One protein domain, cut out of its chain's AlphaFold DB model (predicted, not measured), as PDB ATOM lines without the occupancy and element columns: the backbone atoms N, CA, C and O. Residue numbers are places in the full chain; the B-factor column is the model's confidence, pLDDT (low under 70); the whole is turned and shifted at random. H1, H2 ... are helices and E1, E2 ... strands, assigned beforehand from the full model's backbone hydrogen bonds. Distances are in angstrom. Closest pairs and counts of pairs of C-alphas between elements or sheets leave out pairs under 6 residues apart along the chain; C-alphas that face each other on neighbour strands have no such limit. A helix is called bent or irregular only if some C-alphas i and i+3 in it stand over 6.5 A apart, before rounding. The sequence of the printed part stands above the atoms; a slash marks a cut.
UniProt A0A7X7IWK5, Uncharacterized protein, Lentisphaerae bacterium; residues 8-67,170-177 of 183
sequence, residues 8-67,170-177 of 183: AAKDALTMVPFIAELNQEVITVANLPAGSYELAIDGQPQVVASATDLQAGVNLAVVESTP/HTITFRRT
ATOM      1  N   ALA A   8     247.119 117.282 207.176       91.56
ATOM      2  CA  ALA A   8     247.894 116.098 206.799       91.56
ATOM      3  C   ALA A   8     249.311 116.413 206.275       91.56
ATOM      4  O   ALA A   8     250.133 115.513 206.154       91.56
ATOM      5  N   ALA A   9     249.597 117.675 205.948       90.69
ATOM      6  CA  ALA A   9     250.886 118.145 205.447       90.69
ATOM      7  C   ALA A   9     251.682 118.954 206.490       90.69
ATOM      8  O   ALA A   9     252.733 119.495 206.151       90.69
ATOM      9  N   LYS A  10     251.215 119.056 207.748       90.81
ATOM     10  CA  LYS A  10     251.892 119.848 208.793       90.81
ATOM     11  C   LYS A  10     253.335 119.391 209.033       90.81
ATOM     12  O   LYS A  10     254.214 120.240 209.144       90.81
ATOM     13  N   ASP A  11     253.600 118.087 209.001       93.12
ATOM     14  CA  ASP A  11     254.949 117.544 209.216       93.12
ATOM     15  C   ASP A  11     255.949 118.002 208.143       93.12
ATOM     16  O   ASP A  11     257.130 118.201 208.433       93.12
ATOM     17  N   ALA A  12     255.483 118.266 206.916       93.06
ATOM     18  CA  ALA A  12     256.330 118.760 205.832       93.06
ATOM     19  C   ALA A  12     256.872 120.178 206.097       93.06
ATOM     20  O   ALA A  12     257.920 120.536 205.562       93.06
ATOM     21  N   LEU A  13     256.221 120.967 206.967       93.25
ATOM     22  CA  LEU A  13     256.707 122.294 207.369       93.25
ATOM     23  C   LEU A  13     258.021 122.233 208.160       93.25
ATOM     24  O   LEU A  13     258.691 123.251 208.297       93.25
ATOM     25  N   THR A  14     258.392 121.063 208.687       94.00
ATOM     26  CA  THR A  14     259.686 120.862 209.363       94.00
ATOM     27  C   THR A  14     260.825 120.573 208.383       94.00
ATOM     28  O   THR A  14     261.991 120.727 208.734       94.00
ATOM     29  N   MET A  15     260.500 120.163 207.152       96.25
ATOM     30  CA  MET A  15     261.479 119.763 206.137       96.25
ATOM     31  C   MET A  15     261.997 120.950 205.324       96.25
ATOM     32  O   MET A  15     263.104 120.906 204.793       96.25
ATOM     33  N   VAL A  16     261.180 121.995 205.202       94.75
ATOM     34  CA  VAL A  16     261.472 123.204 204.430       94.75
ATOM     35  C   VAL A  16     260.971 124.433 205.192       94.75
ATOM     36  O   VAL A  16     259.924 124.355 205.836       94.75
ATOM     37  N   PRO A  17     261.635 125.592 205.082       95.62
ATOM     38  CA  PRO A  17     261.231 126.830 205.756       95.62
ATOM     39  C   PRO A  17     259.995 127.499 205.113       95.62
ATOM     40  O   PRO A  17     259.931 128.715 204.977       95.62
ATOM     41  N   PHE A  18     258.971 126.726 204.732       97.00
ATOM     42  CA  PHE A  18     257.812 127.196 203.963       97.00
ATOM     43  C   PHE A  18     257.075 128.368 204.625       97.00
ATOM     44  O   PHE A  18     256.737 129.341 203.954       97.00
ATOM     45  N   ILE A  19     256.854 128.311 205.944       96.44
ATOM     46  CA  ILE A  19     256.207 129.412 206.675       96.44
ATOM     47  C   ILE A  19     257.055 130.686 206.616       96.44
ATOM     48  O   ILE A  19     256.525 131.774 206.412       96.44
ATOM     49  N   ALA A  20     258.371 130.543 206.758       95.31
ATOM     50  CA  ALA A  20     259.297 131.663 206.760       95.31
ATOM     51  C   ALA A  20     259.592 132.208 205.353       95.31
ATOM     52  O   ALA A  20     260.005 133.350 205.248       95.31
ATOM     53  N   GLU A  21     259.385 131.457 204.276       96.50
ATOM     54  CA  GLU A  21     259.731 131.928 202.925       96.50
ATOM     55  C   GLU A  21     258.514 132.241 202.052       96.50
ATOM     56  O   GLU A  21     258.571 133.138 201.215       96.50
ATOM     57  N   LEU A  22     257.407 131.515 202.236       96.81
ATOM     58  CA  LEU A  22     256.274 131.523 201.305       96.81
ATOM     59  C   LEU A  22     254.922 131.811 201.968       96.81
ATOM     60  O   LEU A  22     253.949 132.059 201.257       96.81
ATOM     61  N   ASN A  23     254.835 131.791 203.303       97.69
ATOM     62  CA  ASN A  23     253.583 132.026 204.027       97.69
ATOM     63  C   ASN A  23     253.744 133.037 205.171       97.69
ATOM     64  O   ASN A  23     253.565 132.718 206.351       97.69
ATOM     65  N   GLN A  24     254.091 134.267 204.796       97.38
ATOM     66  CA  GLN A  24     254.235 135.397 205.707       97.38
ATOM     67  C   GLN A  24     253.118 136.430 205.506       97.38
ATOM     68  O   GLN A  24     253.007 137.053 204.453       97.38
ATOM     69  N   GLU A  25     252.330 136.658 206.552       97.62
ATOM     70  CA  GLU A  25     251.380 137.764 206.687       97.62
ATOM     71  C   GLU A  25     251.722 138.515 207.978       97.62
ATOM     72  O   GLU A  25     251.078 138.356 209.013       97.62
ATOM     73  N   VAL A  26     252.830 139.255 207.953       97.81
ATOM     74  CA  VAL A  26     253.418 139.849 209.158       97.81
ATOM     75  C   VAL A  26     252.803 141.210 209.453       97.81
ATOM     76  O   VAL A  26     252.803 142.099 208.601       97.81
ATOM     77  N   ILE A  27     252.328 141.387 210.686       97.00
ATOM     78  CA  ILE A  27     251.932 142.685 211.223       97.00
ATOM     79  C   ILE A  27     252.990 143.200 212.196       97.00
ATOM     80  O   ILE A  27     253.412 142.487 213.108       97.00
ATOM     81  N   THR A  28     253.390 144.456 212.008       97.81
ATOM     82  CA  THR A  28     254.374 145.134 212.851       97.81
ATOM     83  C   THR A  28     253.788 146.425 213.401       97.81
ATOM     84  O   THR A  28     253.257 147.243 212.651       97.81
ATOM     85  N   VAL A  29     253.912 146.629 214.712       96.62
ATOM     86  CA  VAL A  29     253.513 147.863 215.397       96.62
ATOM     87  C   VAL A  29     254.652 148.300 216.308       96.62
ATOM     88  O   VAL A  29     254.961 147.645 217.299       96.62
ATOM     89  N   ALA A  30     255.290 149.415 215.962       95.31
ATOM     90  CA  ALA A  30     256.400 149.976 216.723       95.31
ATOM     91  C   ALA A  30     255.929 151.058 217.708       95.31
ATOM     92  O   ALA A  30     254.829 151.597 217.588       95.31
ATOM     93  N   ASN A  31     256.806 151.416 218.651       95.44
ATOM     94  CA  ASN A  31     256.608 152.502 219.620       95.44
ATOM     95  C   ASN A  31     255.391 152.323 220.550       95.44
ATOM     96  O   ASN A  31     254.879 153.299 221.100       95.44
ATOM     97  N   LEU A  32     254.935 151.083 220.752       95.06
ATOM     98  CA  LEU A  32     253.971 150.771 221.801       95.06
ATOM     99  C   LEU A  32     254.652 150.840 223.177       95.06
ATOM    100  O   LEU A  32     255.776 150.353 223.328       95.06
ATOM    101  N   PRO A  33     253.990 151.403 224.202       95.81
ATOM    102  CA  PRO A  33     254.438 151.258 225.580       95.81
ATOM    103  C   PRO A  33     254.640 149.787 225.959       95.81
ATOM    104  O   PRO A  33     253.901 148.914 225.509       95.81
ATOM    105  N   ALA A  34     255.601 149.511 226.842       95.38
ATOM    106  CA  ALA A  34     255.849 148.154 227.315       95.38
ATOM    107  C   ALA A  34     254.570 147.515 227.892       95.38
ATOM    108  O   ALA A  34     253.865 148.113 228.714       95.38
ATOM    109  N   GLY A  35     254.266 146.291 227.467       95.00
ATOM    110  CA  GLY A  35     253.095 145.543 227.916       95.00
ATOM    111  C   GLY A  35     252.636 144.507 226.899       95.00
ATOM    112  O   GLY A  35     253.232 144.368 225.830       95.00
ATOM    113  N   SER A  36     251.564 143.804 227.254       96.81
ATOM    114  CA  SER A  36     250.887 142.839 226.390       96.81
ATOM    115  C   SER A  36     249.670 143.470 225.727       96.81
ATOM    116  O   SER A  36     248.973 144.301 226.318       96.81
ATOM    117  N   TYR A  37     249.433 143.078 224.483       97.69
ATOM    118  CA  TYR A  37     248.373 143.598 223.640       97.69
ATOM    119  C   TYR A  37     247.600 142.439 223.031       97.69
ATOM    120  O   TYR A  37     248.180 141.527 222.447       97.69
ATOM    121  N   GLU A  38     246.282 142.500 223.149       97.81
ATOM    122  CA  GLU A  38     245.371 141.655 222.397       97.81
ATOM    123  C   GLU A  38     245.155 142.280 221.017       97.81
ATOM    124  O   GLU A  38     244.679 143.414 220.899       97.81
ATOM    125  N   LEU A  39     245.525 141.534 219.980       97.38
ATOM    126  CA  LEU A  39     245.179 141.808 218.596       97.38
ATOM    127  C   LEU A  39     243.817 141.172 218.317       97.38
ATOM    128  O   LEU A  39     243.658 139.952 218.410       97.38
ATOM    129  N   ALA A  40     242.854 142.002 217.927       98.06
ATOM    130  CA  ALA A  40     241.551 141.565 217.442       98.06
ATOM    131  C   ALA A  40     241.348 141.977 215.979       98.06
ATOM    132  O   ALA A  40     241.731 143.082 215.587       98.06
ATOM    133  N   ILE A  41     240.712 141.106 215.198       98.31
ATOM    134  CA  ILE A  41     240.310 141.362 213.810       98.31
ATOM    135  C   ILE A  41     238.786 141.327 213.759       98.31
ATOM    136  O   ILE A  41     238.174 140.386 214.263       98.31
ATOM    137  N   ASP A  42     238.174 142.382 213.224       97.50
ATOM    138  CA  ASP A  42     236.718 142.589 213.189       97.50
ATOM    139  C   ASP A  42     236.054 142.413 214.567       97.50
ATOM    140  O   ASP A  42     234.959 141.871 214.718       97.50
ATOM    141  N   GLY A  43     236.756 142.863 215.612       96.50
ATOM    142  CA  GLY A  43     236.304 142.782 217.000       96.50
ATOM    143  C   GLY A  43     236.481 141.416 217.672       96.50
ATOM    144  O   GLY A  43     236.182 141.317 218.858       96.50
ATOM    145  N   GLN A  44     236.991 140.397 216.971       97.00
ATOM    146  CA  GLN A  44     237.267 139.070 217.532       97.00
ATOM    147  C   GLN A  44     238.746 138.931 217.932       97.00
ATOM    148  O   GLN A  44     239.602 139.095 217.055       97.00
ATOM    149  N   PRO A  45     239.071 138.608 219.199       96.94
ATOM    150  CA  PRO A  45     240.443 138.343 219.642       96.94
ATOM    151  C   PRO A  45     241.108 137.223 218.836       96.94
ATOM    152  O   PRO A  45     240.486 136.194 218.583       96.94
ATOM    153  N   GLN A  46     242.368 137.417 218.441       97.06
ATOM    154  CA  GLN A  46     243.129 136.448 217.639       97.06
ATOM    155  C   GLN A  46     244.427 136.021 218.319       97.06
ATOM    156  O   GLN A  46     244.727 134.834 218.398       97.06
ATOM    157  N   VAL A  47     245.214 136.988 218.800       96.12
ATOM    158  CA  VAL A  47     246.546 136.752 219.372       96.12
ATOM    159  C   VAL A  47     246.788 137.737 220.507       96.12
ATOM    160  O   VAL A  47     246.400 138.898 220.412       96.12
ATOM    161  N   VAL A  48     247.482 137.292 221.552       96.94
ATOM    162  CA  VAL A  48     248.102 138.182 222.538       96.94
ATOM    163  C   VAL A  48     249.605 138.203 222.278       96.94
ATOM    164  O   VAL A  48     250.229 137.148 222.208       96.94
ATOM    165  N   ALA A  49     250.174 139.395 222.121       96.75
ATOM    166  CA  ALA A  49     251.593 139.599 221.837       96.75
ATOM    167  C   ALA A  49     252.147 140.758 222.673       96.75
ATOM    168  O   ALA A  49     251.420 141.699 223.008       96.75
ATOM    169  N   SER A  50     253.430 140.707 223.031       97.25
ATOM    170  CA  SER A  50     254.072 141.834 223.713       97.25
ATOM    171  C   SER A  50     254.340 142.992 222.745       97.25
ATOM    172  O   SER A  50     254.390 142.810 221.529       97.25
ATOM    173  N   ALA A  51     254.566 144.197 223.277       97.38
ATOM    174  CA  ALA A  51     255.046 145.332 222.483       97.38
ATOM    175  C   ALA A  51     256.327 144.990 221.696       97.38
ATOM    176  O   ALA A  51     256.473 145.415 220.552       97.38
ATOM    177  N   THR A  52     257.223 144.187 222.283       97.50
ATOM    178  CA  THR A  52     258.457 143.724 221.634       97.50
ATOM    179  C   THR A  52     258.165 142.760 220.484       97.50
ATOM    180  O   THR A  52     258.731 142.924 219.408       97.50
ATOM    181  N   ASP A  53     257.252 141.802 220.671       97.44
ATOM    182  CA  ASP A  53     256.859 140.859 219.610       97.44
ATOM    183  C   ASP A  53     256.175 141.591 218.453       97.44
ATOM    184  O   ASP A  53     256.465 141.334 217.288       97.44
ATOM    185  N   LEU A  54     255.302 142.554 218.764       97.62
ATOM    186  CA  LEU A  54     254.656 143.397 217.760       97.62
ATOM    187  C   LEU A  54     255.660 144.282 217.019       97.62
ATOM    188  O   LEU A  54     255.481 144.518 215.829       97.62
ATOM    189  N   GLN A  55     256.723 144.744 217.677       97.88
ATOM    190  CA  GLN A  55     257.797 145.476 217.011       97.88
ATOM    191  C   GLN A  55     258.656 144.561 216.123       97.88
ATOM    192  O   GLN A  55     259.082 144.990 215.052       97.88
ATOM    193  N   ALA A  56     258.905 143.318 216.544       97.62
ATOM    194  CA  ALA A  56     259.633 142.322 215.757       97.62
ATOM    195  C   ALA A  56     258.811 141.796 214.564       97.62
ATOM    196  O   ALA A  56     259.374 141.468 213.522       97.62
ATOM    197  N   GLY A  57     257.485 141.773 214.703       97.69
ATOM    198  CA  GLY A  57     256.536 141.298 213.706       97.69
ATOM    199  C   GLY A  57     255.872 139.986 214.121       97.69
ATOM    200  O   GLY A  57     256.534 139.005 214.451       97.69
ATOM    201  N   VAL A  58     254.541 139.952 214.050       97.75
ATOM    202  CA  VAL A  58     253.729 138.755 214.309       97.75
ATOM    203  C   VAL A  58     253.170 138.244 212.987       97.75
ATOM    204  O   VAL A  58     252.466 138.970 212.291       97.75
ATOM    205  N   ASN A  59     253.467 136.993 212.626       98.00
ATOM    206  CA  ASN A  59     252.942 136.380 211.406       98.00
ATOM    207  C   ASN A  59     251.505 135.873 211.622       98.00
ATOM    208  O   ASN A  59     251.291 134.867 212.295       98.00
ATOM    209  N   LEU A  60     250.520 136.539 211.023       98.00
ATOM    210  CA  LEU A  60     249.106 136.160 211.082       98.00
ATOM    211  C   LEU A  60     248.771 134.949 210.205       98.00
ATOM    212  O   LEU A  60     247.754 134.297 210.434       98.00
ATOM    213  N   ALA A  61     249.643 134.580 209.262       97.56
ATOM    214  CA  ALA A  61     249.390 133.477 208.340       97.56
ATOM    215  C   ALA A  61     249.351 132.096 209.009       97.56
ATOM    216  O   ALA A  61     248.908 131.131 208.390       97.56
ATOM    217  N   VAL A  62     249.818 131.988 210.257       95.94
ATOM    218  CA  VAL A  62     249.726 130.769 211.079       95.94
ATOM    219  C   VAL A  62     248.586 130.820 212.099       95.94
ATOM    220  O   VAL A  62     248.360 129.854 212.825       95.94
ATOM    221  N   VAL A  63     247.854 131.934 212.167       97.25
ATOM    222  CA  VAL A  63     246.744 132.127 213.099       97.25
ATOM    223  C   VAL A  63     245.463 131.674 212.410       97.25
ATOM    224  O   VAL A  63     244.785 132.442 211.721       97.25
ATOM    225  N   GLU A  64     245.144 130.389 212.585       96.31
ATOM    226  CA  GLU A  64     244.068 129.732 211.836       96.31
ATOM    227  C   GLU A  64     242.688 130.381 212.067       96.31
ATOM    228  O   GLU A  64     241.819 130.301 211.204       96.31
ATOM    229  N   SER A  65     242.474 131.051 213.204       96.88
ATOM    230  CA  SER A  65     241.207 131.702 213.566       96.88
ATOM    231  C   SER A  65     240.932 133.023 212.842       96.88
ATOM    232  O   SER A  65     239.804 133.517 212.903       96.88
ATOM    233  N   THR A  66     241.919 133.602 212.151       97.94
ATOM    234  CA  THR A  66     241.737 134.900 211.488       97.94
ATOM    235  C   THR A  66     240.720 134.804 210.341       97.94
ATOM    236  O   THR A  66     240.680 133.788 209.635       97.94
ATOM    237  N   PRO A  67     239.902 135.848 210.094       97.88
ATOM    238  CA  PRO A  67     238.920 135.840 209.007       97.88
ATOM    239  C   PRO A  67     239.524 135.507 207.636       97.88
ATOM    240  O   PRO A  67     238.964 134.702 206.890       97.88
ATOM    241  N   HIS A 170     239.632 144.347 206.540       97.31
ATOM    242  CA  HIS A 170     239.369 143.969 207.927       97.31
ATOM    243  C   HIS A 170     239.823 145.072 208.880       97.31
ATOM    244  O   HIS A 170     240.832 145.743 208.642       97.31
ATOM    245  N   THR A 171     239.097 145.252 209.983       98.12
ATOM    246  CA  THR A 171     239.493 146.193 211.037       98.12
ATOM    247  C   THR A 171     240.375 145.477 212.044       98.12
ATOM    248  O   THR A 171     239.918 144.569 212.732       98.12
ATOM    249  N   ILE A 172     241.628 145.912 212.167       97.62
ATOM    250  CA  ILE A 172     242.569 145.374 213.150       97.62
ATOM    251  C   ILE A 172     242.684 146.359 214.308       97.62
ATOM    252  O   ILE A 172     242.951 147.543 214.109       97.62
ATOM    253  N   THR A 173     242.487 145.869 215.529       97.50
ATOM    254  CA  THR A 173     242.619 146.673 216.749       97.50
ATOM    255  C   THR A 173     243.586 146.025 217.720       97.50
ATOM    256  O   THR A 173     243.622 144.802 217.839       97.50
ATOM    257  N   PHE A 174     244.324 146.861 218.444       96.56
ATOM    258  CA  PHE A 174     245.226 146.448 219.508       96.56
ATOM    259  C   PHE A 174     244.728 147.029 220.822       96.56
ATOM    260  O   PHE A 174     244.570 148.245 220.946       96.56
ATOM    261  N   ARG A 175     244.481 146.173 221.810       96.00
ATOM    262  CA  ARG A 175     244.067 146.596 223.150       96.00
ATOM    263  C   ARG A 175     245.094 146.129 224.155       96.00
ATOM    264  O   ARG A 175     245.396 144.943 224.221       96.00
ATOM    265  N   ARG A 176     245.634 147.057 224.944       95.25
ATOM    266  CA  ARG A 176     246.537 146.699 226.039       95.25
ATOM    267  C   ARG A 176     245.765 145.829 227.027       95.25
ATOM    268  O   ARG A 176     244.718 146.249 227.517       95.25
ATOM    269  N   THR A 177     246.259 144.631 227.305       90.12
ATOM    270  CA  THR A 177     245.655 143.769 228.321       90.12
ATOM    271  C   THR A 177     246.017 144.333 229.693       90.12
ATOM    272  O   THR A 177     247.147 144.789 229.896       90.12
TER     273      THR A 177
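AT A GLANCE: This is residues 8 to 67 and 170 to 177 of the 183 residues of an uncharacterized protein of Lentisphaerae bacterium (UniProt A0A7X7IWK5). A small, twisted sheet of three strands, E2, E1 and E3, stands at one end of an elongated model, with the short helix H3 set across it over E2; from there a long stretch without named elements, residues 23 to 35, leads back to two small helices, H2 and H1, at the far end. Residues 8 to 18, of which 8 to 14 belong to H1, stick out from the body and add to its length. The printed part has 68 residues with three named helices and three named strands, in the order H1 H2 E1 E2 H3 E3, and the class is mixed, helices and strands. The sheet runs E2 E1 E3, all antiparallel. The whole is only just loose, close to compact, with a radius of gyration of the C-alphas of 13.4 A and spans of 38 by 23 by 17 A.

HOW THE PARTS SIT: The inner strand E1, residues 36 to 41, and the edge strand E2, residues 44 to 50, form an antiparallel hairpin at 151 degrees; N 39 and O 47 are 2.8 A apart, within hydrogen-bond range. The other edge strand, E3, residues 172 to 176, is antiparallel to E1 at 156 degrees, with N 38 and O 175 at 2.8 A. The sheet is only just strongly twisted, its C-alphas lying up to 4.1 A off the best plane. Helix H3, residues 51 to 56, is on the sheet at a height of 7.0 A, over E2 and across the strands, at 83 degrees to E2 on the local plane; its line rises 38 degrees out of that plane, only just short of standing up from the sheet. The closest C-alphas of E1 and H3 are those of Ser 36 and Ala 51, 6.2 A apart. Residues 26 to 27 pair with residues 58 to 59, antiparallel. Helix H2, residues 18 to 22, is not on the sheet and is apart from H3. Helix H1, residues 8 to 14, is close to H2 but not clearly touching, the closest C-alphas being those of Leu 13 and Ile 19, 7.2 A apart. Every O i to N i+4 pair is within hydrogen-bond range in H2 and H3; in H1 it is 0 of 3, against 3 of 4 for O i to N i+3.

IN THESE COORDINATES: E1 is 16.5 A long, E2 18.1 A and E3 13.6 A, from first to last C-alpha. C-alpha 36, where E1 begins, is at (250.887, 142.839, 226.390), and C-alpha 176, where E3 ends, is at (246.537, 146.699, 226.039). H3 measures 8.7 A and H2 5.3 A. H1 measures 13.0 A, begins with C-alpha 8 at (247.894, 116.098, 206.799), and is irregular: C-alphas 8 and 11 are 7.6 A apart.

THE WHOLE: The two C-alphas farthest apart are those of Ala 8 and Pro 33, 40.4 A. Residues 68 to 169 are not printed, and C-alphas 67 and 170 are 8.2 A apart across this cut, which lies in the link from H3 to E3. The link from H2 to E1, 13 residues, is long. The mean pLDDT of the printed part is 96.4, and no printed residue is under 70.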